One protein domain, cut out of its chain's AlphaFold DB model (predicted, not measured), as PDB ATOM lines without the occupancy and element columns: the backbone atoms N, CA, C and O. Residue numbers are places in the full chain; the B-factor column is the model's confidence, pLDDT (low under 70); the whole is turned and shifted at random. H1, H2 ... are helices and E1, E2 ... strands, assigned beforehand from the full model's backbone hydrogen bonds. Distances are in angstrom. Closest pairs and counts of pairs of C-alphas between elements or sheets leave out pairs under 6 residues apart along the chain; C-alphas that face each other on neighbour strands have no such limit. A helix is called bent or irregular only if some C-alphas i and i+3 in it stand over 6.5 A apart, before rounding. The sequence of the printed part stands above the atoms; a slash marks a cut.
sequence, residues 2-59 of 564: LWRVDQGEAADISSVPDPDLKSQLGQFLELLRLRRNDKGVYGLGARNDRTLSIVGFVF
ATOM      1  N   LEU A   2      -9.422 -47.590  11.275       78.88
ATOM      2  CA  LEU A   2      -9.040 -48.954  10.850       78.88
ATOM      3  C   LEU A   2      -9.208 -49.218   9.343       78.88
ATOM      4  O   LEU A   2      -8.303 -49.728   8.701       78.88
ATOM      5  N   TRP A   3     -10.303 -48.747   8.736       79.69
ATOM      6  CA  TRP A   3     -10.485 -48.837   7.279       79.69
ATOM      7  C   TRP A   3      -9.380 -48.134   6.474       79.69
ATOM      8  O   TRP A   3      -8.944 -48.651   5.456       79.69
ATOM      9  N   ARG A   4      -8.902 -46.972   6.937       79.00
ATOM     10  CA  ARG A   4      -7.792 -46.251   6.289       79.00
ATOM     11  C   ARG A   4      -6.479 -47.019   6.445       79.00
ATOM     12  O   ARG A   4      -5.697 -47.082   5.503       79.00
ATOM     13  N   VAL A   5      -6.295 -47.667   7.598       80.50
ATOM     14  CA  VAL A   5      -5.155 -48.555   7.852       80.50
ATOM     15  C   VAL A   5      -5.142 -49.743   6.897       80.50
ATOM     16  O   VAL A   5      -4.104 -50.028   6.310       80.50
ATOM     17  N   ASP A   6      -6.297 -50.356   6.641       80.31
ATOM     18  CA  ASP A   6      -6.428 -51.455   5.675       80.31
ATOM     19  C   ASP A   6      -6.154 -51.026   4.221       80.31
ATOM     20  O   ASP A   6      -5.773 -51.859   3.400       80.31
ATOM     21  N   GLN A   7      -6.293 -49.733   3.899       75.50
ATOM     22  CA  GLN A   7      -5.890 -49.152   2.608       75.50
ATOM     23  C   GLN A   7      -4.399 -48.756   2.559       75.50
ATOM     24  O   GLN A   7      -3.926 -48.256   1.539       75.50
ATOM     25  N   GLY A   8      -3.646 -48.992   3.638       70.81
ATOM     26  CA  GLY A   8      -2.216 -48.698   3.734       70.81
ATOM     27  C   GLY A   8      -1.875 -47.310   4.282       70.81
ATOM     28  O   GLY A   8      -0.703 -46.933   4.262       70.81
ATOM     29  N   GLU A   9      -2.852 -46.546   4.782       78.50
ATOM     30  CA  GLU A   9      -2.572 -45.308   5.516       78.50
ATOM     31  C   GLU A   9      -2.146 -45.610   6.956       78.50
ATOM     32  O   GLU A   9      -2.556 -46.593   7.565       78.50
ATOM     33  N   ALA A  10      -1.317 -44.752   7.540       80.06
ATOM     34  CA  ALA A  10      -0.879 -44.937   8.913       80.06
ATOM     35  C   ALA A  10      -1.862 -44.272   9.895       80.06
ATOM     36  O   ALA A  10      -2.369 -43.175   9.663       80.06
ATOM     37  N   ALA A  11      -2.142 -44.951  11.000       81.50
ATOM     38  CA  ALA A  11      -3.016 -44.508  12.070       81.50
ATOM     39  C   ALA A  11      -2.240 -43.630  13.065       81.50
ATOM     40  O   ALA A  11      -1.355 -44.119  13.767       81.50
ATOM     41  N   ASP A  12      -2.581 -42.346  13.148       83.94
ATOM     42  CA  ASP A  12      -2.032 -41.430  14.151       83.94
ATOM     43  C   ASP A  12      -3.016 -41.258  15.317       83.94
ATOM     44  O   ASP A  12      -4.191 -40.950  15.113       83.94
ATOM     45  N   ILE A  13      -2.530 -41.485  16.538       80.88
ATOM     46  CA  ILE A  13      -3.292 -41.370  17.792       80.88
ATOM     47  C   ILE A  13      -2.891 -40.137  18.608       80.88
ATOM     48  O   ILE A  13      -3.361 -39.944  19.728       80.88
ATOM     49  N   SER A  14      -1.995 -39.300  18.077       76.94
ATOM     50  CA  SER A  14      -1.501 -38.101  18.753       76.94
ATOM     51  C   SER A  14      -2.582 -37.033  18.950       76.94
ATOM     52  O   SER A  14      -2.506 -36.284  19.920       76.94
ATOM     53  N   SER A  15      -3.607 -37.012  18.091       76.94
ATOM     54  CA  SER A  15      -4.704 -36.038  18.111       76.94
ATOM     55  C   SER A  15      -5.843 -36.371  19.083       76.94
ATOM     56  O   SER A  15      -6.831 -35.641  19.113       76.94
ATOM     57  N   VAL A  16      -5.760 -37.480  19.829       80.44
ATOM     58  CA  VAL A  16      -6.788 -37.863  20.812       80.44
ATOM     59  C   VAL A  16      -6.547 -37.086  22.118       80.44
ATOM     60  O   VAL A  16      -5.468 -37.234  22.696       80.44
ATOM     61  N   PRO A  17      -7.508 -36.257  22.579       81.38
ATOM     62  CA  PRO A  17      -7.332 -35.392  23.750       81.38
ATOM     63  C   PRO A  17      -7.345 -36.153  25.087       81.38
ATOM     64  O   PRO A  17      -6.691 -35.715  26.030       81.38
ATOM     65  N   ASP A  18      -8.031 -37.298  25.158       88.69
ATOM     66  CA  ASP A  18      -8.176 -38.078  26.391       88.69
ATOM     67  C   ASP A  18      -7.004 -39.066  26.588       88.69
ATOM     68  O   ASP A  18      -6.765 -39.919  25.721       88.69
ATOM     69  N   PRO A  19      -6.268 -39.003  27.718       86.12
ATOM     70  CA  PRO A  19      -5.069 -39.817  27.940       86.12
ATOM     71  C   PRO A  19      -5.387 -41.304  28.150       86.12
ATOM     72  O   PRO A  19      -4.667 -42.164  27.636       86.12
ATOM     73  N   ASP A  20      -6.491 -41.612  28.832       88.44
ATOM     74  CA  ASP A  20      -6.914 -42.990  29.090       88.44
ATOM     75  C   ASP A  20      -7.355 -43.668  27.793       88.44
ATOM     76  O   ASP A  20      -6.891 -44.764  27.472       88.44
ATOM     77  N   LEU A  21      -8.150 -42.964  26.980       86.50
ATOM     78  CA  LEU A  21      -8.571 -43.429  25.661       86.50
ATOM     79  C   LEU A  21      -7.365 -43.654  24.744       86.50
ATOM     80  O   LEU A  21      -7.299 -44.660  24.044       86.50
ATOM     81  N   LYS A  22      -6.374 -42.757  24.776       85.62
ATOM     82  CA  LYS A  22      -5.128 -42.910  24.015       85.62
ATOM     83  C   LYS A  22      -4.339 -44.152  24.442       85.62
ATOM     84  O   LYS A  22      -3.779 -44.830  23.580       85.62
ATOM     85  N   SER A  23      -4.308 -44.469  25.737       85.94
ATOM     86  CA  SER A  23      -3.635 -45.667  26.255       85.94
ATOM     87  C   SER A  23      -4.344 -46.958  25.825       85.94
ATOM     88  O   SER A  23      -3.694 -47.871  25.314       85.94
ATOM     89  N   GLN A  24      -5.677 -46.994  25.922       89.31
ATOM     90  CA  GLN A  24      -6.503 -48.119  25.483       89.31
ATOM     91  C   GLN A  24      -6.400 -48.330  23.972       89.31
ATOM     92  O   GLN A  24      -6.248 -49.458  23.508       89.31
ATOM     93  N   LEU A  25      -6.418 -47.246  23.193       85.88
ATOM     94  CA  LEU A  25      -6.295 -47.309  21.740       85.88
ATOM     95  C   LEU A  25      -4.893 -47.779  21.327       85.88
ATOM     96  O   LEU A  25      -4.770 -48.586  20.413       85.88
ATOM     97  N   GLY A  26      -3.844 -47.359  22.041       83.25
ATOM     98  CA  GLY A  26      -2.488 -47.881  21.851       83.25
ATOM     99  C   GLY A  26      -2.400 -49.394  22.071       83.25
ATOM    100  O   GLY A  26      -1.920 -50.105  21.190       83.25
ATOM    101  N   GLN A  27      -2.932 -49.894  23.192       86.75
ATOM    102  CA  GLN A  27      -2.982 -51.333  23.492       86.75
ATOM    103  C   GLN A  27      -3.789 -52.105  22.442       86.75
ATOM    104  O   GLN A  27      -3.364 -53.155  21.967       86.75
ATOM    105  N   PHE A  28      -4.934 -51.563  22.030       87.44
ATOM    106  CA  PHE A  28      -5.785 -52.165  21.010       87.44
ATOM    107  C   PHE A  28      -5.082 -52.283  19.649       87.44
ATOM    108  O   PHE A  28      -5.136 -53.335  19.015       87.44
ATOM    109  N   LEU A  29      -4.374 -51.241  19.199       85.75
ATOM    110  CA  LEU A  29      -3.637 -51.287  17.932       85.75
ATOM    111  C   LEU A  29      -2.427 -52.236  17.986       85.75
ATOM    112  O   LEU A  29      -2.107 -52.869  16.979       85.75
ATOM    113  N   GLU A  30      -1.786 -52.385  19.146       82.62
ATOM    114  CA  GLU A  30      -0.727 -53.383  19.355       82.62
ATOM    115  C   GLU A  30      -1.279 -54.815  19.305       82.62
ATOM    116  O   GLU A  30      -0.683 -55.681  18.660       82.62
ATOM    117  N   LEU A  31      -2.457 -55.061  19.890       84.75
ATOM    118  CA  LEU A  31      -3.154 -56.353  19.802       84.75
ATOM    119  C   LEU A  31      -3.549 -56.710  18.363       84.75
ATOM    120  O   LEU A  31      -3.481 -57.875  17.970       84.75
ATOM    121  N   LEU A  32      -3.883 -55.707  17.548       80.44
ATOM    122  CA  LEU A  32      -4.129 -55.866  16.111       80.44
ATOM    123  C   LEU A  32      -2.852 -56.033  15.276       80.44
ATOM    124  O   LEU A  32      -2.928 -56.072  14.049       80.44
ATOM    125  N   ARG A  33      -1.687 -56.164  15.924       77.94
ATOM    126  CA  ARG A  33      -0.370 -56.346  15.300       77.94
ATOM    127  C   ARG A  33       0.054 -55.187  14.394       77.94
ATOM    128  O   ARG A  33       0.886 -55.373  13.501       77.94
ATOM    129  N   LEU A  34      -0.464 -53.977  14.618       82.62
ATOM    130  CA  LEU A  34       0.061 -52.804  13.925       82.62
ATOM    131  C   LEU A  34       1.441 -52.464  14.492       82.62
ATOM    132  O   LEU A  34       1.655 -52.420  15.704       82.62
ATOM    133  N   ARG A  35       2.388 -52.173  13.603       79.31
ATOM    134  CA  ARG A  35       3.729 -51.737  13.982       79.31
ATOM    135  C   ARG A  35       3.690 -50.261  14.364       79.31
ATOM    136  O   ARG A  35       3.264 -49.426  13.565       79.31
ATOM    137  N   ARG A  36       4.193 -49.940  15.555       85.00
ATOM    138  CA  ARG A  36       4.394 -48.568  16.026       85.00
ATOM    139  C   ARG A  36       5.727 -48.015  15.514       85.00
ATOM    140  O   ARG A  36       6.768 -48.628  15.722       85.00
ATOM    141  N   ASN A  37       5.690 -46.852  14.870       81.00
ATOM    142  CA  ASN A  37       6.877 -46.082  14.494       81.00
ATOM    143  C   ASN A  37       7.300 -45.139  15.634       81.00
ATOM    144  O   ASN A  37       6.472 -44.764  16.466       81.00
ATOM    145  N   ASP A  38       8.548 -44.659  15.610       69.25
ATOM    146  CA  ASP A  38       9.135 -43.768  16.636       69.25
ATOM    147  C   ASP A  38       8.336 -42.472  16.877       69.25
ATOM    148  O   ASP A  38       8.430 -41.850  17.930       69.25
ATOM    149  N   LYS A  39       7.496 -42.080  15.911       70.69
ATOM    150  CA  LYS A  39       6.590 -40.923  15.994       70.69
ATOM    151  C   LYS A  39       5.218 -41.238  16.616       70.69
ATOM    152  O   LYS A  39       4.348 -40.380  16.608       70.69
ATOM    153  N   GLY A  40       5.000 -42.452  17.132       70.06
ATOM    154  CA  GLY A  40       3.718 -42.873  17.720       70.06
ATOM    155  C   GLY A  40       2.620 -43.188  16.697       70.06
ATOM    156  O   GLY A  40       1.446 -43.232  17.051       70.06
ATOM    157  N   VAL A  41       3.009 -43.404  15.441       81.56
ATOM    158  CA  VAL A  41       2.109 -43.721  14.328       81.56
ATOM    159  C   VAL A  41       2.090 -45.234  14.112       81.56
ATOM    160  O   VAL A  41       3.150 -45.859  14.072       81.56
ATOM    161  N   TYR A  42       0.903 -45.810  13.950       83.19
ATOM    162  CA  TYR A  42       0.676 -47.244  13.795       83.19
ATOM    163  C   TYR A  42       0.403 -47.595  12.332       83.19
ATOM    164  O   TYR A  42      -0.489 -47.025  11.711       83.19
ATOM    165  N   GLY A  43       1.152 -48.533  11.759       80.88
ATOM    166  CA  GLY A  43       0.974 -48.978  10.374       80.88
ATOM    167  C   GLY A  43       0.960 -50.498  10.245       80.88
ATOM    168  O   GLY A  43       1.428 -51.214  11.131       80.88
ATOM    169  N   LEU A  44       0.442 -51.001   9.125       80.31
ATOM    170  CA  LEU A  44       0.502 -52.428   8.805       80.31
ATOM    171  C   LEU A  44       1.951 -52.858   8.547       80.31
ATOM    172  O   LEU A  44       2.645 -52.274   7.715       80.31
ATOM    173  N   GLY A  45       2.410 -53.893   9.256       66.19
ATOM    174  CA  GLY A  45       3.744 -54.470   9.058       66.19
ATOM    175  C   GLY A  45       3.863 -55.323   7.788       66.19
ATOM    176  O   GLY A  45       4.948 -55.413   7.217       66.19
ATOM    177  N   ALA A  46       2.753 -55.915   7.333       65.25
ATOM    178  CA  ALA A  46       2.641 -56.712   6.113       65.25
ATOM    179  C   ALA A  46       1.318 -56.389   5.392       65.25
ATOM    180  O   ALA A  46       0.301 -56.147   6.033       65.25
ATOM    181  N   ARG A  47       1.312 -56.400   4.049       58.88
ATOM    182  CA  ARG A  47       0.149 -56.002   3.219       58.88
ATOM    183  C   ARG A  47      -1.079 -56.925   3.325       58.88
ATOM    184  O   ARG A  47      -2.126 -56.568   2.795       58.88
ATOM    185  N   ASN A  48      -0.956 -58.085   3.971       58.56
ATOM    186  CA  ASN A  48      -1.996 -59.118   3.973       58.56
ATOM    187  C   ASN A  48      -2.813 -59.191   5.275       58.56
ATOM    188  O   ASN A  48      -3.828 -59.882   5.297       58.56
ATOM    189  N   ASP A  49      -2.433 -58.450   6.318       68.00
ATOM    190  CA  ASP A  49      -3.133 -58.469   7.605       68.00
ATOM    191  C   ASP A  49      -4.168 -57.337   7.639       68.00
ATOM    192  O   ASP A  49      -3.863 -56.206   8.002       68.00
ATOM    193  N   ARG A  50      -5.403 -57.608   7.202       75.56
ATOM    194  CA  ARG A  50      -6.497 -56.622   7.271       75.56
ATOM    195  C   ARG A  50      -7.075 -56.578   8.683       75.56
ATOM    196  O   ARG A  50      -7.598 -57.575   9.180       75.56
ATOM    197  N   THR A  51      -7.038 -55.411   9.314       77.69
ATOM    198  CA  THR A  51      -7.548 -55.177  10.673       77.69
ATOM    199  C   THR A  51      -9.063 -55.370  10.759       77.69
ATOM    200  O   THR A  51      -9.565 -55.915  11.745       77.69
ATOM    201  N   LEU A  52      -9.802 -55.014   9.701       77.25
ATOM    202  CA  LEU A  52     -11.250 -55.211   9.637       77.25
ATOM    203  C   LEU A  52     -11.653 -56.681   9.480       77.25
ATOM    204  O   LEU A  52     -12.779 -57.024   9.810       77.25
ATOM    205  N   SER A  53     -10.764 -57.570   9.033       76.75
ATOM    206  CA  SER A  53     -11.052 -59.012   9.038       76.75
ATOM    207  C   SER A  53     -11.034 -59.596  10.451       76.75
ATOM    208  O   SER A  53     -11.712 -60.585  10.707       76.75
ATOM    209  N   ILE A  54     -10.290 -58.969  11.368       77.75
ATOM    210  CA  ILE A  54     -10.185 -59.395  12.765       77.75
ATOM    211  C   ILE A  54     -11.287 -58.757  13.606       77.75
ATOM    212  O   ILE A  54     -11.866 -59.443  14.423       77.75
ATOM    213  N   VAL A  55     -11.600 -57.471  13.421       77.81
ATOM    214  CA  VAL A  55     -12.555 -56.746  14.296       77.81
ATOM    215  C   VAL A  55     -13.889 -56.458  13.609       77.81
ATOM    216  O   VAL A  55     -14.814 -55.948  14.229       77.81
ATOM    217  N   GLY A  56     -14.035 -56.795  12.327       69.88
ATOM    218  CA  GLY A  56     -15.248 -56.517  11.556       69.88
ATOM    219  C   GLY A  56     -16.510 -57.145  12.141       69.88
ATOM    220  O   GLY A  56     -17.581 -56.591  11.955       69.88
ATOM    221  N   PHE A  57     -16.387 -58.233  12.907       70.81
ATOM    222  CA  PHE A  57     -17.516 -58.865  13.594       70.81
ATOM    223  C   PHE A  57     -18.064 -58.051  14.780       70.81
ATOM    224  O   PHE A  57     -19.161 -58.331  15.247       70.81
ATOM    225  N   VAL A  58     -17.301 -57.078  15.294       77.62
ATOM    226  CA  VAL A  58     -17.702 -56.218  16.425       77.62
ATOM    227  C   VAL A  58     -18.506 -55.006  15.945       77.62
ATOM    228  O   VAL A  58     -19.236 -54.398  16.721       77.62
ATOM    229  N   PHE A  59     -18.379 -54.638  14.668       72.62
ATOM    230  CA  PHE A  59     -19.072 -53.492  14.092       72.62
ATOM    231  C   PHE A  59     -20.265 -53.975  13.259       72.62
ATOM    232  O   PHE A  59     -20.072 -54.566  12.203       72.62
TER     233      PHE A  59
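This is residues 2 to 59 of the 564 residues of an uncharacterized protein of Edaphochlamys debaryana (UniProt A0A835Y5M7). What is seen first? The longest helix, H2, runs beside a small antiparallel patch in which strand E1 lies between residues 11 to 12 and 35 to 36; short H1 and H3 meet near one end. What makes it up? The printed part has 58 residues, with H1, H2, E1 and H3 in that order; the class is mostly helix, with 26 of the 29 residues in named elements held by helices, and the whole is compact, radius of gyration of the C-alphas 11.1 A, spanning 30 by 26 by 17 A.

Which helices touch? H1, residues 2 to 6, touches H3, residues 51 to 58; their closest C-alphas, of Asp 6 and Thr 51, are 6.3 A apart. H2, residues 19 to 31, is apart from both. Where is the strand? E1, residues 41 to 43, pairs with no named strand; its closest C-alpha pair with H2, Leu 29 and Tyr 42, is 7.2 A apart. Are helix backbones in range? In H1 and H2 every O i to N i+4 pair is within hydrogen-bond range, in H3 2 of 4.

Where does H1 begin? C-alpha 2 is at (-9.040, -48.954, 10.850). How long are H2 and H3? H2 measures 18.5 A and H3 11.7 A, ending at (-17.702, -56.218, 16.425); H3 is irregular, with C-alphas 54 and 57 7.4 A apart.

Is it continuous? The printed part has no cut; the H1 to H2 link, 12 residues, is long. Where is confidence low? Residues 38, 45 to 49 and 56 are under 70.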